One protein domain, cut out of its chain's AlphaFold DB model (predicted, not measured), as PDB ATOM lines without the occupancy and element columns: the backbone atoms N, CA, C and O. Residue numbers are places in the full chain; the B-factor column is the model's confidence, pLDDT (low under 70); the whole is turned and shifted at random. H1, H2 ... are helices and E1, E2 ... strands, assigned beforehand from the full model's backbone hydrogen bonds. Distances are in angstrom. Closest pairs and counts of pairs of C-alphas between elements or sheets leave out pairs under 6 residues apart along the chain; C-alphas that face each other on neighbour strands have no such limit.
ATOM      1  N   PHE A  30     -95.613 -60.878 137.447       45.59
ATOM      2  CA  PHE A  30     -94.674 -61.652 136.631       45.59
ATOM      3  C   PHE A  30     -93.753 -60.734 135.841       45.59
ATOM      4  O   PHE A  30     -94.217 -59.846 135.124       45.59
ATOM      5  N   VAL A  31     -92.456 -61.017 135.928       42.97
ATOM      6  CA  VAL A  31     -91.445 -60.518 134.997       42.97
ATOM      7  C   VAL A  31     -91.354 -61.538 133.863       42.97
ATOM      8  O   VAL A  31     -91.177 -62.730 134.113       42.97
ATOM      9  N   GLY A  32     -91.596 -61.075 132.637       44.94
ATOM     10  CA  GLY A  32     -91.814 -61.917 131.463       44.94
ATOM     11  C   GLY A  32     -90.693 -62.909 131.141       44.94
ATOM     12  O   GLY A  32     -89.544 -62.763 131.551       44.94
ATOM     13  N   LEU A  33     -91.055 -63.913 130.342       47.31
ATOM     14  CA  LEU A  33     -90.132 -64.878 129.753       47.31
ATOM     15  C   LEU A  33     -89.201 -64.136 128.793       47.31
ATOM     16  O   LEU A  33     -89.600 -63.764 127.690       47.31
ATOM     17  N   GLU A  34     -87.977 -63.869 129.231       47.97
ATOM     18  CA  GLU A  34     -86.995 -63.159 128.420       47.97
ATOM     19  C   GLU A  34     -86.700 -63.935 127.129       47.97
ATOM     20  O   GLU A  34     -86.032 -64.970 127.127       47.97
ATOM     21  N   ASN A  35     -87.132 -63.394 125.990       54.19
ATOM     22  CA  ASN A  35     -86.436 -63.667 124.744       54.19
ATOM     23  C   ASN A  35     -85.181 -62.784 124.732       54.19
ATOM     24  O   ASN A  35     -85.287 -61.559 124.764       54.19
ATOM     25  N   LYS A  36     -83.996 -63.401 124.667       59.16
ATOM     26  CA  LYS A  36     -82.677 -62.734 124.712       59.16
ATOM     27  C   LYS A  36     -82.502 -61.612 123.674       59.16
ATOM     28  O   LYS A  36     -81.613 -60.784 123.816       59.16
ATOM     29  N   HIS A  37     -83.339 -61.599 122.639       64.06
ATOM     30  CA  HIS A  37     -83.341 -60.598 121.574       64.06
ATOM     31  C   HIS A  37     -84.165 -59.352 121.935       64.06
ATOM     32  O   HIS A  37     -83.891 -58.271 121.428       64.06
ATOM     33  N   ILE A  38     -85.150 -59.473 122.831       71.12
ATOM     34  CA  ILE A  38     -86.024 -58.361 123.234       71.12
ATOM     35  C   ILE A  38     -85.300 -57.419 124.193       71.12
ATOM     36  O   ILE A  38     -85.432 -56.206 124.067       71.12
ATOM     37  N   SER A  39     -84.481 -57.951 125.104       68.69
ATOM     38  CA  SER A  39     -83.699 -57.131 126.039       68.69
ATOM     39  C   SER A  39     -82.628 -56.268 125.359       68.69
ATOM     40  O   SER A  39     -82.079 -55.365 125.990       68.69
ATOM     41  N   GLN A  40     -82.350 -56.521 124.077       74.88
ATOM     42  CA  GLN A  40     -81.425 -55.750 123.246       74.88
ATOM     43  C   GLN A  40     -82.109 -54.607 122.477       74.88
ATOM     44  O   GLN A  40     -81.417 -53.781 121.885       74.88
ATOM     45  N   ILE A  41     -83.445 -54.533 122.489       78.50
ATOM     46  CA  ILE A  41     -84.201 -53.441 121.866       78.50
ATOM     47  C   ILE A  41     -84.077 -52.186 122.744       78.50
ATOM     48  O   ILE A  41     -84.258 -52.258 123.961       78.50
ATOM     49  N   GLY A  42     -83.779 -51.027 122.147       82.00
ATOM     50  CA  GLY A  42     -83.506 -49.785 122.888       82.00
ATOM     51  C   GLY A  42     -84.659 -49.340 123.796       82.00
ATOM     52  O   GLY A  42     -84.442 -48.826 124.895       82.00
ATOM     53  N   GLU A  43     -85.890 -49.606 123.373       84.25
ATOM     54  CA  GLU A  43     -87.134 -49.270 124.062       84.25
ATOM     55  C   GLU A  43     -87.451 -50.212 125.234       84.25
ATOM     56  O   GLU A  43     -88.256 -49.857 126.100       84.25
ATOM     57  N   TYR A  44     -86.812 -51.387 125.315       83.00
ATOM     58  CA  TYR A  44     -87.141 -52.421 126.303       83.00
ATOM     59  C   TYR A  44     -87.084 -51.902 127.742       83.00
ATOM     60  O   TYR A  44     -88.006 -52.116 128.530       83.00
ATOM     61  N   LYS A  45     -86.017 -51.168 128.085       82.56
ATOM     62  CA  LYS A  45     -85.839 -50.616 129.434       82.56
ATOM     63  C   LYS A  45     -86.979 -49.664 129.805       82.56
ATOM     64  O   LYS A  45     -87.510 -49.754 130.909       82.56
ATOM     65  N   GLN A  46     -87.358 -48.782 128.883       85.00
ATOM     66  CA  GLN A  46     -88.416 -47.796 129.105       85.00
ATOM     67  C   GLN A  46     -89.786 -48.470 129.212       85.00
ATOM     68  O   GLN A  46     -90.570 -48.116 130.089       85.00
ATOM     69  N   GLY A  47     -90.063 -49.470 128.372       83.62
ATOM     70  CA  GLY A  47     -91.312 -50.225 128.443       83.62
ATOM     71  C   GLY A  47     -91.449 -51.029 129.729       83.62
ATOM     72  O   GLY A  47     -92.520 -51.022 130.328       83.62
ATOM     73  N   ARG A  48     -90.368 -51.653 130.213       82.00
ATOM     74  CA  ARG A  48     -90.358 -52.316 131.527       82.00
ATOM     75  C   ARG A  48     -90.644 -51.328 132.657       82.00
ATOM     76  O   ARG A  48     -91.537 -51.562 133.458       82.00
ATOM     77  N   GLU A  49     -89.948 -50.192 132.687       80.75
ATOM     78  CA  GLU A  49     -90.180 -49.156 133.705       80.75
ATOM     79  C   GLU A  49     -91.608 -48.590 133.660       80.75
ATOM     80  O   GLU A  49     -92.184 -48.264 134.701       80.75
ATOM     81  N   LEU A  50     -92.191 -48.462 132.465       81.31
ATOM     82  CA  LEU A  50     -93.587 -48.070 132.298       81.31
ATOM     83  C   LEU A  50     -94.531 -49.135 132.868       81.31
ATOM     84  O   LEU A  50     -95.413 -48.790 133.653       81.31
ATOM     85  N   CYS A  51     -94.340 -50.407 132.510       80.12
ATOM     86  CA  CYS A  51     -95.152 -51.506 133.026       80.12
ATOM     87  C   CYS A  51     -95.050 -51.619 134.553       80.12
ATOM     88  O   CYS A  51     -96.085 -51.722 135.204       80.12
ATOM     89  N   ASP A  52     -93.859 -51.483 135.142       74.56
ATOM     90  CA  ASP A  52     -93.667 -51.485 136.598       74.56
ATOM     91  C   ASP A  52     -94.458 -50.363 137.285       74.56
ATOM     92  O   ASP A  52     -95.129 -50.578 138.298       74.56
ATOM     93  N   LYS A  53     -94.426 -49.149 136.722       76.50
ATOM     94  CA  LYS A  53     -95.201 -48.012 137.243       76.50
ATOM     95  C   LYS A  53     -96.704 -48.241 137.119       76.50
ATOM     96  O   LYS A  53     -97.432 -47.945 138.064       76.50
ATOM     97  N   MET A  54     -97.162 -48.783 135.991       78.94
ATOM     98  CA  MET A  54     -98.567 -49.142 135.784       78.94
ATOM     99  C   MET A  54     -99.010 -50.200 136.792       78.94
ATOM    100  O   MET A  54    -100.046 -50.040 137.436       78.94
ATOM    101  N   CYS A  55     -98.193 -51.229 136.999       76.56
ATOM    102  CA  CYS A  55     -98.444 -52.265 137.983       76.56
ATOM    103  C   CYS A  55     -98.569 -51.682 139.396       76.56
ATOM    104  O   CYS A  55     -99.570 -51.894 140.076       76.56
ATOM    105  N   ASN A  56     -97.612 -50.856 139.814       74.62
ATOM    106  CA  ASN A  56     -97.652 -50.206 141.124       74.62
ATOM    107  C   ASN A  56     -98.874 -49.291 141.297       74.62
ATOM    108  O   ASN A  56     -99.474 -49.254 142.378       74.62
ATOM    109  N   PHE A  57     -99.267 -48.581 140.238       80.69
ATOM    110  CA  PHE A  57    -100.472 -47.758 140.229       80.69
ATOM    111  C   PHE A  57    -101.730 -48.606 140.450       80.69
ATOM    112  O   PHE A  57    -102.517 -48.290 141.342       80.69
ATOM    113  N   TYR A  58    -101.895 -49.710 139.713       79.88
ATOM    114  CA  TYR A  58    -103.036 -50.619 139.865       79.88
ATOM    115  C   TYR A  58    -103.100 -51.255 141.259       79.88
ATOM    116  O   TYR A  58    -104.171 -51.267 141.872       79.88
ATOM    117  N   SER A  59    -101.967 -51.724 141.792       76.50
ATOM    118  CA  SER A  59    -101.885 -52.279 143.152       76.50
ATOM    119  C   SER A  59    -102.328 -51.267 144.204       76.50
ATOM    120  O   SER A  59    -103.134 -51.577 145.081       76.50
ATOM    121  N   SER A  60    -101.836 -50.032 144.087       78.75
ATOM    122  CA  SER A  60    -102.161 -48.950 145.019       78.75
ATOM    123  C   SER A  60    -103.627 -48.539 144.912       78.75
ATOM    124  O   SER A  60    -104.313 -48.386 145.926       78.75
ATOM    125  N   LEU A  61    -104.133 -48.391 143.684       84.50
ATOM    126  CA  LEU A  61    -105.515 -48.006 143.423       84.50
ATOM    127  C   LEU A  61    -106.495 -49.045 143.975       84.50
ATOM    128  O   LEU A  61    -107.515 -48.655 144.536       84.50
ATOM    129  N   ARG A  62    -106.182 -50.342 143.894       86.81
ATOM    130  CA  ARG A  62    -107.038 -51.423 144.409       86.81
ATOM    131  C   ARG A  62    -107.319 -51.308 145.896       86.81
ATOM    132  O   ARG A  62    -108.478 -51.337 146.307       86.81
ATOM    133  N   ILE A  63    -106.270 -51.146 146.700       84.12
ATOM    134  CA  ILE A  63    -106.410 -51.038 148.157       84.12
ATOM    135  C   ILE A  63    -107.266 -49.816 148.508       84.12
ATOM    136  O   ILE A  63    -108.203 -49.912 149.302       84.12
ATOM    137  N   LYS A  64    -106.994 -48.678 147.859       87.00
ATOM    138  CA  LYS A  64    -107.734 -47.432 148.090       87.00
ATOM    139  C   LYS A  64    -109.179 -47.504 147.602       87.00
ATOM    140  O   LYS A  64    -110.070 -46.971 148.255       87.00
ATOM    141  N   THR A  65    -109.429 -48.198 146.497       90.19
ATOM    142  CA  THR A  65    -110.777 -48.402 145.955       90.19
ATOM    143  C   THR A  65    -111.613 -49.266 146.887       90.19
ATOM    144  O   THR A  65    -112.752 -48.923 147.181       90.19
ATOM    145  N   TYR A  66    -111.047 -50.343 147.429       90.31
ATOM    146  CA  TYR A  66    -111.737 -51.146 148.435       90.31
ATOM    147  C   TYR A  66    -112.102 -50.326 149.679       90.31
ATOM    148  O   TYR A  66    -113.250 -50.357 150.124       90.31
ATOM    149  N   ALA A  67    -111.154 -49.542 150.203       89.12
ATOM    150  CA  ALA A  67    -111.406 -48.651 151.334       89.12
ATOM    151  C   ALA A  67    -112.490 -47.603 151.021       89.12
ATOM    152  O   ALA A  67    -113.322 -47.303 151.879       89.12
ATOM    153  N   TYR A  68    -112.512 -47.077 149.791       91.81
ATOM    154  CA  TYR A  68    -113.560 -46.178 149.309       91.81
ATOM    155  C   TYR A  68    -114.931 -46.858 149.293       91.81
ATOM    156  O   TYR A  68    -115.850 -46.366 149.940       91.81
ATOM    157  N   LEU A  69    -115.061 -48.010 148.633       93.12
ATOM    158  CA  LEU A  69    -116.332 -48.730 148.509       93.12
ATOM    159  C   LEU A  69    -116.877 -49.198 149.862       93.12
ATOM    160  O   LEU A  69    -118.084 -49.167 150.078       93.12
ATOM    161  N   LYS A  70    -116.006 -49.548 150.817       91.75
ATOM    162  CA  LYS A  70    -116.424 -49.836 152.198       91.75
ATOM    163  C   LYS A  70    -117.083 -48.647 152.898       91.75
ATOM    164  O   LYS A  70    -117.979 -48.847 153.714       91.75
ATOM    165  N   LYS A  71    -116.616 -47.425 152.626       91.81
ATOM    166  CA  LYS A  71    -117.174 -46.183 153.190       91.81
ATOM    167  C   LYS A  71    -118.379 -45.672 152.397       91.81
ATOM    168  O   LYS A  71    -119.195 -44.948 152.956       91.81
ATOM    169  N   HIS A  72    -118.468 -46.060 151.128       93.62
ATOM    170  CA  HIS A  72    -119.459 -45.612 150.158       93.62
ATOM    171  C   HIS A  72    -120.152 -46.815 149.500       93.62
ATOM    172  O   HIS A  72    -119.953 -47.064 148.307       93.62
ATOM    173  N   PRO A  73    -120.943 -47.606 150.250       92.94
ATOM    174  CA  PRO A  73    -121.593 -48.802 149.712       92.94
ATOM    175  C   PRO A  73    -122.549 -48.496 148.547       92.94
ATOM    176  O   PRO A  73    -122.794 -49.366 147.714       92.94
ATOM    177  N   GLU A  74    -123.054 -47.264 148.452       94.19
ATOM    178  CA  GLU A  74    -123.870 -46.752 147.346       94.19
ATOM    179  C   GLU A  74    -123.110 -46.611 146.018       94.19
ATOM    180  O   GLU A  74    -123.734 -46.429 144.975       94.19
ATOM    181  N   LYS A  75    -121.773 -46.663 146.053       94.12
ATOM    182  CA  LYS A  75    -120.901 -46.567 144.875       94.12
ATOM    183  C   LYS A  75    -120.587 -47.914 144.240       94.12
ATOM    184  O   LYS A  75    -120.027 -47.939 143.148       94.12
ATOM    185  N   VAL A  76    -120.946 -49.022 144.888       93.50
ATOM    186  CA  VAL A  76    -120.843 -50.349 144.275       93.50
ATOM    187  C   VAL A  76    -121.718 -50.387 143.022       93.50
ATOM    188  O   VAL A  76    -122.870 -49.951 143.047       93.50
ATOM    189  N   LEU A  77    -121.152 -50.874 141.916       91.81
ATOM    190  CA  LEU A  77    -121.830 -50.862 140.625       91.81
ATOM    191  C   LEU A  77    -123.080 -51.760 140.637       91.81
ATOM    192  O   LEU A  77    -123.109 -52.780 141.334       91.81
ATOM    193  N   PRO A  78    -124.130 -51.418 139.865       90.06
ATOM    194  CA  PRO A  78    -125.341 -52.229 139.798       90.06
ATOM    195  C   PRO A  78    -125.043 -53.681 139.401       90.06
ATOM    196  O   PRO A  78    -124.455 -53.936 138.355       90.06
ATOM    197  N   GLY A  79    -125.500 -54.634 140.218       88.31
ATOM    198  CA  GLY A  79    -125.308 -56.072 139.990       88.31
ATOM    199  C   GLY A  79    -124.111 -56.682 140.722       88.31
ATOM    200  O   GLY A  79    -124.065 -57.905 140.855       88.31
ATOM    201  N   ASP A  80    -123.204 -55.869 141.263       88.19
ATOM    202  CA  ASP A  80    -122.098 -56.364 142.079       88.19
ATOM    203  C   ASP A  80    -122.494 -56.522 143.560       88.19
ATOM    204  O   ASP A  80    -123.218 -55.687 144.114       88.19
ATOM    205  N   PRO A  81    -122.013 -57.577 144.248       89.06
ATOM    206  CA  PRO A  81    -122.152 -57.681 145.693       89.06
ATOM    207  C   PRO A  81    -121.244 -56.667 146.401       89.06
ATOM    208  O   PRO A  81    -120.211 -56.249 145.876       89.06
ATOM    209  N   GLN A  82    -121.590 -56.317 147.643       90.44
ATOM    210  CA  GLN A  82    -120.711 -55.503 148.486       90.44
ATOM    211  C   GLN A  82    -119.348 -56.197 148.659       90.44
ATOM    212  O   GLN A  82    -119.316 -57.398 148.947       90.44
ATOM    213  N   PRO A  83    -118.223 -55.475 148.494       88.69
ATOM    214  CA  PRO A  83    -116.908 -56.092 148.529       88.69
ATOM    215  C   PRO A  83    -116.571 -56.567 149.942       88.69
ATOM    216  O   PRO A  83    -116.624 -55.808 150.911       88.69
ATOM    217  N   THR A  84    -116.186 -57.832 150.059       84.75
ATOM    218  CA  THR A  84    -115.762 -58.449 151.324       84.75
ATOM    219  C   THR A  84    -114.249 -58.379 151.512       84.75
ATOM    220  O   THR A  84    -113.762 -58.472 152.639       84.75
ATOM    221  N   SER A  85    -113.511 -58.176 150.421       82.31
ATOM    222  CA  SER A  85    -112.068 -57.988 150.384       82.31
ATOM    223  C   SER A  85    -111.695 -57.012 149.264       82.31
ATOM    224  O   SER A  85    -112.513 -56.666 148.407       82.31
ATOM    225  N   LYS A  86    -110.426 -56.599 149.212       79.81
ATOM    226  CA  LYS A  86    -109.911 -55.833 148.065       79.81
ATOM    227  C   LYS A  86    -109.745 -56.649 146.778       79.81
ATOM    228  O   LYS A  86    -109.458 -56.083 145.718       79.81
ATOM    229  N   TRP A  87    -109.931 -57.962 146.868       80.50
ATOM    230  CA  TRP A  87    -109.923 -58.895 145.745       80.50
ATOM    231  C   TRP A  87    -111.312 -59.138 145.163       80.50
ATOM    232  O   TRP A  87    -111.412 -59.661 144.057       80.50
ATOM    233  N   SER A  88    -112.365 -58.693 145.854       81.50
ATOM    234  CA  SER A  88    -113.736 -58.847 145.383       81.50
ATOM    235  C   SER A  88    -113.931 -58.240 143.994       81.50
ATOM    236  O   SER A  88    -113.445 -57.141 143.701       81.50
ATOM    237  N   LYS A  89    -114.713 -58.935 143.160       83.44
ATOM    238  CA  LYS A  89    -115.038 -58.538 141.778       83.44
ATOM    239  C   LYS A  89    -115.503 -57.077 141.676       83.44
ATOM    240  O   LYS A  89    -115.003 -56.340 140.834       83.44
ATOM    241  N   ALA A  90    -116.341 -56.646 142.622       88.69
ATOM    242  CA  ALA A  90    -116.852 -55.279 142.736       88.69
ATOM    243  C   ALA A  90    -115.753 -54.202 142.782       88.69
ATOM    244  O   ALA A  90    -115.904 -53.129 142.205       88.69
ATOM    245  N   VAL A  91    -114.623 -54.485 143.444       88.38
ATOM    246  CA  VAL A  91    -113.480 -53.560 143.502       88.38
ATOM    247  C   VAL A  91    -112.840 -53.435 142.125       88.38
ATOM    248  O   VAL A  91    -112.560 -52.327 141.681       88.38
ATOM    249  N   THR A  92    -112.634 -54.562 141.438       85.69
ATOM    250  CA  THR A  92    -112.056 -54.585 140.087       85.69
ATOM    251  C   THR A  92    -112.946 -53.843 139.093       85.69
ATOM    252  O   THR A  92    -112.456 -52.943 138.419       85.69
ATOM    253  N   HIS A  93    -114.245 -54.145 139.056       86.81
ATOM    254  CA  HIS A  93    -115.178 -53.478 138.146       86.81
ATOM    255  C   HIS A  93    -115.248 -51.972 138.386       86.81
ATOM    256  O   HIS A  93    -115.225 -51.183 137.445       86.81
ATOM    257  N   TYR A  94    -115.287 -51.552 139.650       90.25
ATOM    258  CA  TYR A  94    -115.338 -50.135 139.967       90.25
ATOM    259  C   TYR A  94    -114.032 -49.412 139.599       90.25
ATOM    260  O   TYR A  94    -114.079 -48.310 139.058       90.25
ATOM    261  N   MET A  95    -112.861 -50.029 139.822       88.19
ATOM    262  CA  MET A  95    -111.584 -49.498 139.317       88.19
ATOM    263  C   MET A  95    -111.609 -49.313 137.796       88.19
ATOM    264  O   MET A  95    -111.099 -48.318 137.285       88.19
ATOM    265  N   GLU A  96    -112.170 -50.271 137.065       82.75
ATOM    266  CA  GLU A  96    -112.280 -50.204 135.607       82.75
ATOM    267  C   GLU A  96    -113.207 -49.068 135.165       82.75
ATOM    268  O   GLU A  96    -112.819 -48.280 134.300       82.75
ATOM    269  N   ASP A  97    -114.369 -48.921 135.806       86.38
ATOM    270  CA  ASP A  97    -115.331 -47.849 135.530       86.38
ATOM    271  C   ASP A  97    -114.713 -46.454 135.733       86.38
ATOM    272  O   ASP A  97    -114.750 -45.612 134.829       86.38
ATOM    273  N   ILE A  98    -114.032 -46.219 136.861       87.50
ATOM    274  CA  ILE A  98    -113.421 -44.907 137.139       87.50
ATOM    275  C   ILE A  98    -112.253 -44.587 136.199       87.50
ATOM    276  O   ILE A  98    -112.054 -43.416 135.849       87.50
ATOM    277  N   LEU A  99    -111.479 -45.597 135.785       83.88
ATOM    278  CA  LEU A  99    -110.365 -45.429 134.851       83.88
ATOM    279  C   LEU A  99    -110.868 -45.182 133.430       83.88
ATOM    280  O   LEU A  99    -110.331 -44.310 132.744       83.88
ATOM    281  N   TYR A 100    -111.924 -45.881 133.013       81.38
ATOM    282  CA  TYR A 100    -112.609 -45.616 131.752       81.38
ATOM    283  C   TYR A 100    -113.184 -44.193 131.733       81.38
ATOM    284  O   TYR A 100    -112.872 -43.402 130.840       81.38
ATOM    285  N   GLY A 101    -113.925 -43.810 132.777       78.50
ATOM    286  CA  GLY A 101    -114.494 -42.468 132.927       78.50
ATOM    287  C   GLY A 101    -113.449 -41.346 133.007       78.50
ATOM    288  O   GLY A 101    -113.743 -40.199 132.673       78.50
ATOM    289  N   ALA A 102    -112.207 -41.650 133.397       79.81
ATOM    290  CA  ALA A 102    -111.099 -40.692 133.407       79.81
ATOM    291  C   ALA A 102    -110.487 -40.416 132.020       79.81
ATOM    292  O   ALA A 102    -109.527 -39.648 131.931       79.81
ATOM    293  N   GLY A 103    -111.019 -41.017 130.950       70.62
ATOM    294  CA  GLY A 103    -110.395 -40.991 129.626       70.62
ATOM    295  C   GLY A 103    -109.162 -41.893 129.546       70.62
ATOM    296  O   GLY A 103    -108.294 -41.675 128.703       70.62
ATOM    297  N   GLY A 104    -109.062 -42.868 130.457       63.78
ATOM    298  CA  GLY A 104    -108.055 -43.920 130.429       63.78
ATOM    299  C   GLY A 104    -108.289 -44.911 129.286       63.78
ATOM    300  O   GLY A 104    -109.070 -44.667 128.371       63.78
ATOM    301  N   LEU A 105    -107.571 -46.035 129.327       56.00
ATOM    302  CA  LEU A 105    -107.503 -47.049 128.266       56.00
ATOM    303  C   LEU A 105    -108.892 -47.408 127.695       56.00
ATOM    304  O   LEU A 105    -109.655 -48.186 128.262       56.00
ATOM    305  N   SER A 106    -109.187 -46.879 126.509       49.47
ATOM    306  CA  SER A 106    -110.464 -47.020 125.799       49.47
ATOM    307  C   SER A 106    -110.661 -48.390 125.129       49.47
ATOM    308  O   SER A 106    -111.582 -48.566 124.336       49.47
ATOM    309  N   GLY A 107    -109.766 -49.345 125.399       51.56
ATOM    310  CA  GLY A 107    -109.714 -50.668 124.775       51.56
ATOM    311  C   GLY A 107    -109.823 -51.838 125.751       51.56
ATOM    312  O   GLY A 107    -109.539 -52.968 125.351       51.56
ATOM    313  N   PHE A 108    -110.198 -51.601 127.013       50.72
ATOM    314  CA  PHE A 108    -110.411 -52.688 127.968       50.72
ATOM    315  C   PHE A 108    -111.548 -53.601 127.502       50.72
ATOM    316  O   PHE A 108    -112.674 -53.163 127.277       50.72
ATOM    317  N   LYS A 109    -111.237 -54.889 127.343       52.56
ATOM    318  CA  LYS A 109    -112.220 -55.947 127.119       52.56
ATOM    319  C   LYS A 109    -112.196 -56.853 128.340       52.56
ATOM    320  O   LYS A 109    -111.230 -57.593 128.513       52.56
ATOM    321  N   ILE A 110    -113.247 -56.799 129.155       53.00
ATOM    322  CA  ILE A 110    -113.493 -57.831 130.163       53.00
ATOM    323  C   ILE A 110    -113.875 -59.086 129.385       53.00
ATOM    324  O   ILE A 110    -114.911 -59.131 128.721       53.00
ATOM    325  N   LYS A 111    -112.988 -60.074 129.398       57.47
ATOM    326  CA  LYS A 111    -113.285 -61.411 128.903       57.47
ATOM    327  C   LYS A 111    -113.402 -62.316 130.115       57.47
ATOM    328  O   LYS A 111    -112.429 -62.490 130.843       57.47
ATOM    329  N   GLU A 112    -114.591 -62.856 130.335       57.06
ATOM    330  CA  GLU A 112    -114.762 -63.989 131.237       57.06
ATOM    331  C   GLU A 112    -114.426 -65.249 130.434       57.06
ATOM    332  O   GLU A 112    -115.090 -65.563 129.445       57.06
ATOM    333  N   GLU A 113    -113.335 -65.911 130.801       57.88
ATOM    334  CA  GLU A 113    -112.876 -67.140 130.158       57.88
ATOM    335  C   GLU A 113    -112.934 -68.267 131.196       57.88
ATOM    336  O   GLU A 113    -112.175 -68.275 132.167       57.88
ATOM    337  N   ASP A 114    -113.851 -69.217 131.002       53.94
ATOM    338  CA  ASP A 114    -113.917 -70.427 131.820       53.94
ATOM    339  C   ASP A 114    -112.750 -71.348 131.452       53.94
ATOM    340  O   ASP A 114    -112.771 -72.048 130.434       53.94
ATOM    341  N   TYR A 115    -111.721 -71.392 132.297       54.47
ATOM    342  CA  TYR A 115    -110.641 -72.361 132.149       54.47
ATOM    343  C   TYR A 115    -111.062 -73.708 132.754       54.47
ATOM    344  O   TYR A 115    -110.727 -74.047 133.890       54.47
ATOM    345  N   SER A 116    -111.825 -74.492 131.991       47.31
ATOM    346  CA  SER A 116    -112.100 -75.894 132.314       47.31
ATOM    347  C   SER A 116    -111.739 -76.803 131.147       47.31
ATOM    348  O   SER A 116    -112.527 -77.019 130.228       47.31
ATOM    349  N   SER A 117    -110.586 -77.459 131.250       55.25
ATOM    350  CA  SER A 117    -110.414 -78.790 130.676       55.25
ATOM    351  C   SER A 117    -109.503 -79.598 131.595       55.25
ATOM    352  O   SER A 117    -108.543 -79.074 132.157       55.25
ATOM    353  N   LYS A 118    -109.850 -80.859 131.855       62.66
ATOM    354  CA  LYS A 118    -109.047 -81.746 132.705       62.66
ATOM    355  C   LYS A 118    -107.612 -81.786 132.170       62.66
ATOM    356  O   LYS A 118    -107.402 -82.272 131.067       62.66
ATOM    357  N   GLN A 119    -106.655 -81.316 132.962       64.31
ATOM    358  CA  GLN A 119    -105.241 -81.266 132.588       64.31
ATOM    359  C   GLN A 119    -104.395 -82.148 133.504       64.31
ATOM    360  O   GLN A 119    -104.738 -82.372 134.671       64.31
ATOM    361  N   LYS A 166    -114.393 -70.533 152.762       66.75
ATOM    362  CA  LYS A 166    -114.721 -69.405 151.890       66.75
ATOM    363  C   LYS A 166    -113.996 -69.550 150.562       66.75
ATOM    364  O   LYS A 166    -112.916 -70.141 150.508       66.75
ATOM    365  N   ASN A 167    -114.578 -68.971 149.514       73.19
ATOM    366  CA  ASN A 167    -113.900 -68.824 148.232       73.19
ATOM    367  C   ASN A 167    -112.588 -68.062 148.432       73.19
ATOM    368  O   ASN A 167    -112.529 -67.095 149.195       73.19
ATOM    369  N   PHE A 168    -111.546 -68.515 147.753       73.44
ATOM    370  CA  PHE A 168    -110.268 -67.830 147.710       73.44
ATOM    371  C   PHE A 168    -110.244 -66.901 146.505       73.44
ATOM    372  O   PHE A 168    -110.417 -67.366 145.386       73.44
ATOM    373  N   GLU A 169    -110.019 -65.610 146.725       75.19
ATOM    374  CA  GLU A 169    -109.942 -64.601 145.666       75.19
ATOM    375  C   GLU A 169    -108.542 -63.984 145.652       75.19
ATOM    376  O   GLU A 169    -108.018 -63.602 146.698       75.19
ATOM    377  N   VAL A 170    -107.936 -63.865 144.470       74.56
ATOM    378  CA  VAL A 170    -106.631 -63.218 144.289       74.56
ATOM    379  C   VAL A 170    -106.574 -62.467 142.961       74.56
ATOM    380  O   VAL A 170    -107.163 -62.883 141.962       74.56
ATOM    381  N   GLY A 171    -105.859 -61.344 142.944       72.81
ATOM    382  CA  GLY A 171    -105.576 -60.583 141.733       72.81
ATOM    383  C   GLY A 171    -104.169 -60.854 141.225       72.81
ATOM    384  O   GLY A 171    -103.198 -60.678 141.944       72.81
ATOM    385  N   LEU A 172    -104.035 -61.231 139.965       75.12
ATOM    386  CA  LEU A 172    -102.763 -61.569 139.352       75.12
ATOM    387  C   LEU A 172    -102.445 -60.556 138.256       75.12
ATOM    388  O   LEU A 172    -103.268 -60.336 137.370       75.12
ATOM    389  N   MET A 173    -101.260 -59.950 138.289       76.25
ATOM    390  CA  MET A 173    -100.859 -58.992 137.261       76.25
ATOM    391  C   MET A 173     -99.595 -59.464 136.561       76.25
ATOM    392  O   MET A 173     -98.586 -59.761 137.183       76.25
ATOM    393  N   SER A 174     -99.631 -59.554 135.242       75.00
ATOM    394  CA  SER A 174     -98.478 -59.983 134.462       75.00
ATOM    395  C   SER A 174     -97.998 -58.873 133.553       75.00
ATOM    396  O   SER A 174     -98.795 -58.113 133.000       75.00
ATOM    397  N   GLN A 175     -96.681 -58.795 133.390       76.69
ATOM    398  CA  GLN A 175     -96.048 -57.952 132.388       76.69
ATOM    399  C   GLN A 175     -95.461 -58.860 131.311       76.69
ATOM    400  O   GLN A 175     -94.615 -59.710 131.593       76.69
ATOM    401  N   CYS A 176     -95.912 -58.697 130.072       76.31
ATOM    402  CA  CYS A 176     -95.340 -59.374 128.919       76.31
ATOM    403  C   CYS A 176     -94.577 -58.366 128.063       76.31
ATOM    404  O   CYS A 176     -95.035 -57.247 127.840       76.31
ATOM    405  N   HIS A 177     -93.413 -58.769 127.576       77.69
ATOM    406  CA  HIS A 177     -92.547 -57.947 126.747       77.69
ATOM    407  C   HIS A 177     -92.271 -58.726 125.474       77.69
ATOM    408  O   HIS A 177     -91.455 -59.645 125.482       77.69
ATOM    409  N   GLU A 178     -92.998 -58.396 124.411       75.38
ATOM    410  CA  GLU A 178     -92.976 -59.138 123.153       75.38
ATOM    411  C   GLU A 178     -92.211 -58.382 122.069       75.38
ATOM    412  O   GLU A 178     -92.119 -57.156 122.081       75.38
ATOM    413  N   GLY A 179     -91.663 -59.139 121.122       75.62
ATOM    414  CA  GLY A 179     -91.117 -58.627 119.876       75.62
ATOM    415  C   GLY A 179     -91.973 -59.160 118.737       75.62
ATOM    416  O   GLY A 179     -91.972 -60.364 118.481       75.62
ATOM    417  N   ILE A 180     -92.722 -58.286 118.076       75.56
ATOM    418  CA  ILE A 180     -93.584 -58.623 116.945       75.56
ATOM    419  C   ILE A 180     -92.784 -58.382 115.669       75.56
ATOM    420  O   ILE A 180     -92.340 -57.267 115.416       75.56
ATOM    421  N   ASN A 181     -92.595 -59.421 114.858       75.12
ATOM    422  CA  ASN A 181     -91.961 -59.256 113.555       75.12
ATOM    423  C   ASN A 181     -92.977 -58.674 112.563       75.12
ATOM    424  O   ASN A 181     -93.956 -59.338 112.214       75.12
ATOM    425  N   MET A 182     -92.751 -57.441 112.118       77.31
ATOM    426  CA  MET A 182     -93.573 -56.764 111.118       77.31
ATOM    427  C   MET A 182     -92.724 -56.458 109.887       77.31
ATOM    428  O   MET A 182     -92.126 -55.397 109.770       77.31
ATOM    429  N   GLY A 183     -92.685 -57.407 108.949       75.25
ATOM    430  CA  GLY A 183     -92.025 -57.205 107.656       75.25
ATOM    431  C   GLY A 183     -90.494 -57.207 107.708       75.25
ATOM    432  O   GLY A 183     -89.873 -56.601 106.843       75.25
ATOM    433  N   GLY A 184     -89.887 -57.891 108.684       74.38
ATOM    434  CA  GLY A 184     -88.432 -57.959 108.862       74.38
ATOM    435  C   GLY A 184     -87.919 -57.117 110.029       74.38
ATOM    436  O   GLY A 184     -86.861 -57.437 110.569       74.38
ATOM    437  N   ASP A 185     -88.699 -56.132 110.475       78.19
ATOM    438  CA  ASP A 185     -88.399 -55.334 111.660       78.19
ATOM    439  C   ASP A 185     -89.040 -55.945 112.909       78.19
ATOM    440  O   ASP A 185     -90.199 -56.374 112.904       78.19
ATOM    441  N   LEU A 186     -88.277 -55.983 114.003       75.69
ATOM    442  CA  LEU A 186     -88.762 -56.428 115.304       75.69
ATOM    443  C   LEU A 186     -89.317 -55.226 116.072       75.69
ATOM    444  O   LEU A 186     -88.562 -54.371 116.530       75.69
ATOM    445  N   ILE A 187     -90.634 -55.175 116.239       81.12
ATOM    446  CA  ILE A 187     -91.316 -54.125 116.994       81.12
ATOM    447  C   ILE A 187     -91.527 -54.595 118.427       81.12
ATOM    448  O   ILE A 187     -92.136 -55.634 118.674       81.12
ATOM    449  N   TYR A 188     -91.047 -53.810 119.383       82.50
ATOM    450  CA  TYR A 188     -91.263 -54.075 120.796       82.50
ATOM    451  C   TYR A 188     -92.687 -53.708 121.232       82.50
ATOM    452  O   TYR A 188     -93.165 -52.604 120.974       82.50
ATOM    453  N   PHE A 189     -93.351 -54.631 121.927       80.75
ATOM    454  CA  PHE A 189     -94.728 -54.483 122.379       80.75
ATOM    455  C   PHE A 189     -94.880 -54.914 123.851       80.75
ATOM    456  O   PHE A 189     -94.978 -56.110 124.146       80.75
ATOM    457  N   PRO A 190     -94.875 -53.962 124.803       80.00
ATOM    458  CA  PRO A 190     -95.151 -54.250 126.203       80.00
ATOM    459  C   PRO A 190     -96.660 -54.395 126.460       80.00
ATOM    460  O   PRO A 190     -97.463 -53.581 126.006       80.00
ATOM    461  N   LYS A 191     -97.047 -55.408 127.239       77.94
ATOM    462  CA  LYS A 191     -98.422 -55.658 127.692       77.94
ATOM    463  C   LYS A 191     -98.448 -55.778 129.209       77.94
ATOM    464  O   LYS A 191     -97.602 -56.458 129.785       77.94
ATOM    465  N   VAL A 192     -99.468 -55.206 129.837       76.94
ATOM    466  CA  VAL A 192     -99.852 -55.537 131.213       76.94
ATOM    467  C   VAL A 192    -101.206 -56.226 131.153       76.94
ATOM    468  O   VAL A 192    -102.114 -55.731 130.485       76.94
ATOM    469  N   LYS A 193    -101.344 -57.366 131.826       77.19
ATOM    470  CA  LYS A 193    -102.629 -58.054 131.967       77.19
ATOM    471  C   LYS A 193    -102.973 -58.194 133.436       77.19
ATOM    472  O   LYS A 193    -102.108 -58.504 134.250       77.19
ATOM    473  N   TYR A 194    -104.243 -57.985 133.748       75.94
ATOM    474  CA  TYR A 194    -104.797 -58.194 135.073       75.94
ATOM    475  C   TYR A 194    -105.783 -59.360 135.013       75.94
ATOM    476  O   TYR A 194    -106.662 -59.384 134.155       75.94
ATOM    477  N   TYR A 195    -105.635 -60.311 135.925       74.50
ATOM    478  CA  TYR A 195    -106.503 -61.470 136.070       74.50
ATOM    479  C   TYR A 195    -107.112 -61.457 137.471       74.50
ATOM    480  O   TYR A 195    -106.402 -61.309 138.464       74.50
ATOM    481  N   SER A 196    -108.427 -61.638 137.556       73.25
ATOM    482  CA  SER A 196    -109.118 -61.915 138.815       73.25
ATOM    483  C   SER A 196    -109.333 -63.418 138.906       73.25
ATOM    484  O   SER A 196    -110.027 -63.988 138.068       73.25
ATOM    485  N   ILE A 197    -108.728 -64.065 139.895       74.44
ATOM    486  CA  ILE A 197    -108.802 -65.514 140.078       74.44
ATOM    487  C   ILE A 197    -109.634 -65.785 141.322       74.44
ATOM    488  O   ILE A 197    -109.368 -65.227 142.384       74.44
ATOM    489  N   SER A 198    -110.625 -66.661 141.188       73.31
ATOM    490  CA  SER A 198    -111.401 -67.184 142.307       73.31
ATOM    491  C   SER A 198    -111.309 -68.704 142.319       73.31
ATOM    492  O   SER A 198    -111.408 -69.346 141.271       73.31
ATOM    493  N   VAL A 199    -111.121 -69.285 143.498       74.00
ATOM    494  CA  VAL A 199    -111.201 -70.726 143.729       74.00
ATOM    495  C   VAL A 199    -112.343 -70.980 144.699       74.00
ATOM    496  O   VAL A 199    -112.327 -70.510 145.838       74.00
ATOM    497  N   ASN A 200    -113.347 -71.725 144.243       71.31
ATOM    498  CA  ASN A 200    -114.494 -72.063 145.073       71.31
ATOM    499  C   ASN A 200    -114.100 -73.046 146.183       71.31
ATOM    500  O   ASN A 200    -113.275 -73.934 145.981       71.31
TER     501      ASN A 200
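Overview. This is residues 30 to 119 and 166 to 200 of the 202 residues of an uncharacterized protein of Clostridium scatologenes (UniProt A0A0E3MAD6). A long two-stranded hairpin, E1 and E2, has the long helix H1 running lengthwise over it; H2 packs steeply on H1, and residues 113 to 119 stick out. The 125 printed residues, mixed helices and strands, have the order H1, H2, E1, E2, with one antiparallel sheet, E1 - E2. The whole is loose, radius of gyration of the C-alphas 17.3 A, spanning 53 by 41 by 21 A.

Along the chain. Find C-alpha 168 at (-110.268, -67.830, 147.710); there E1, residues 168 to 182, begins, 41.7 A long. E2, residues 185 to 199, runs 42.3 A. From C-alpha 44 at (-87.141, -52.421, 126.303) H1, residues 44 to 71, runs 40.8 A. H2 is residues 89 to 101, 18.4 A.

Arrangement. In the hairpin, N 168 and O 199 are within hydrogen-bond range, 2.9 A. The closest C-alphas of H1 and E2, Gly 47 and Pro 190, are 6.0 A apart. H1, with residues 61 to 69 alone, touches H2 at a steep tilt of 65 degrees, opposite ways; the closest C-alphas, Tyr 66 and Val 91, are 5.8 A apart. Every O i to N i+4 pair is within hydrogen-bond range in H2, 23 of 24 in H1.

Size, cuts and confidence. Across the cut, residues 120 to 165, C-alphas 119 and 166 are 24.6 A apart. The link H1 to H2 is long. Look for pLDDT under 70 at residues 30 to 37, 39, 104 to 119 and 166.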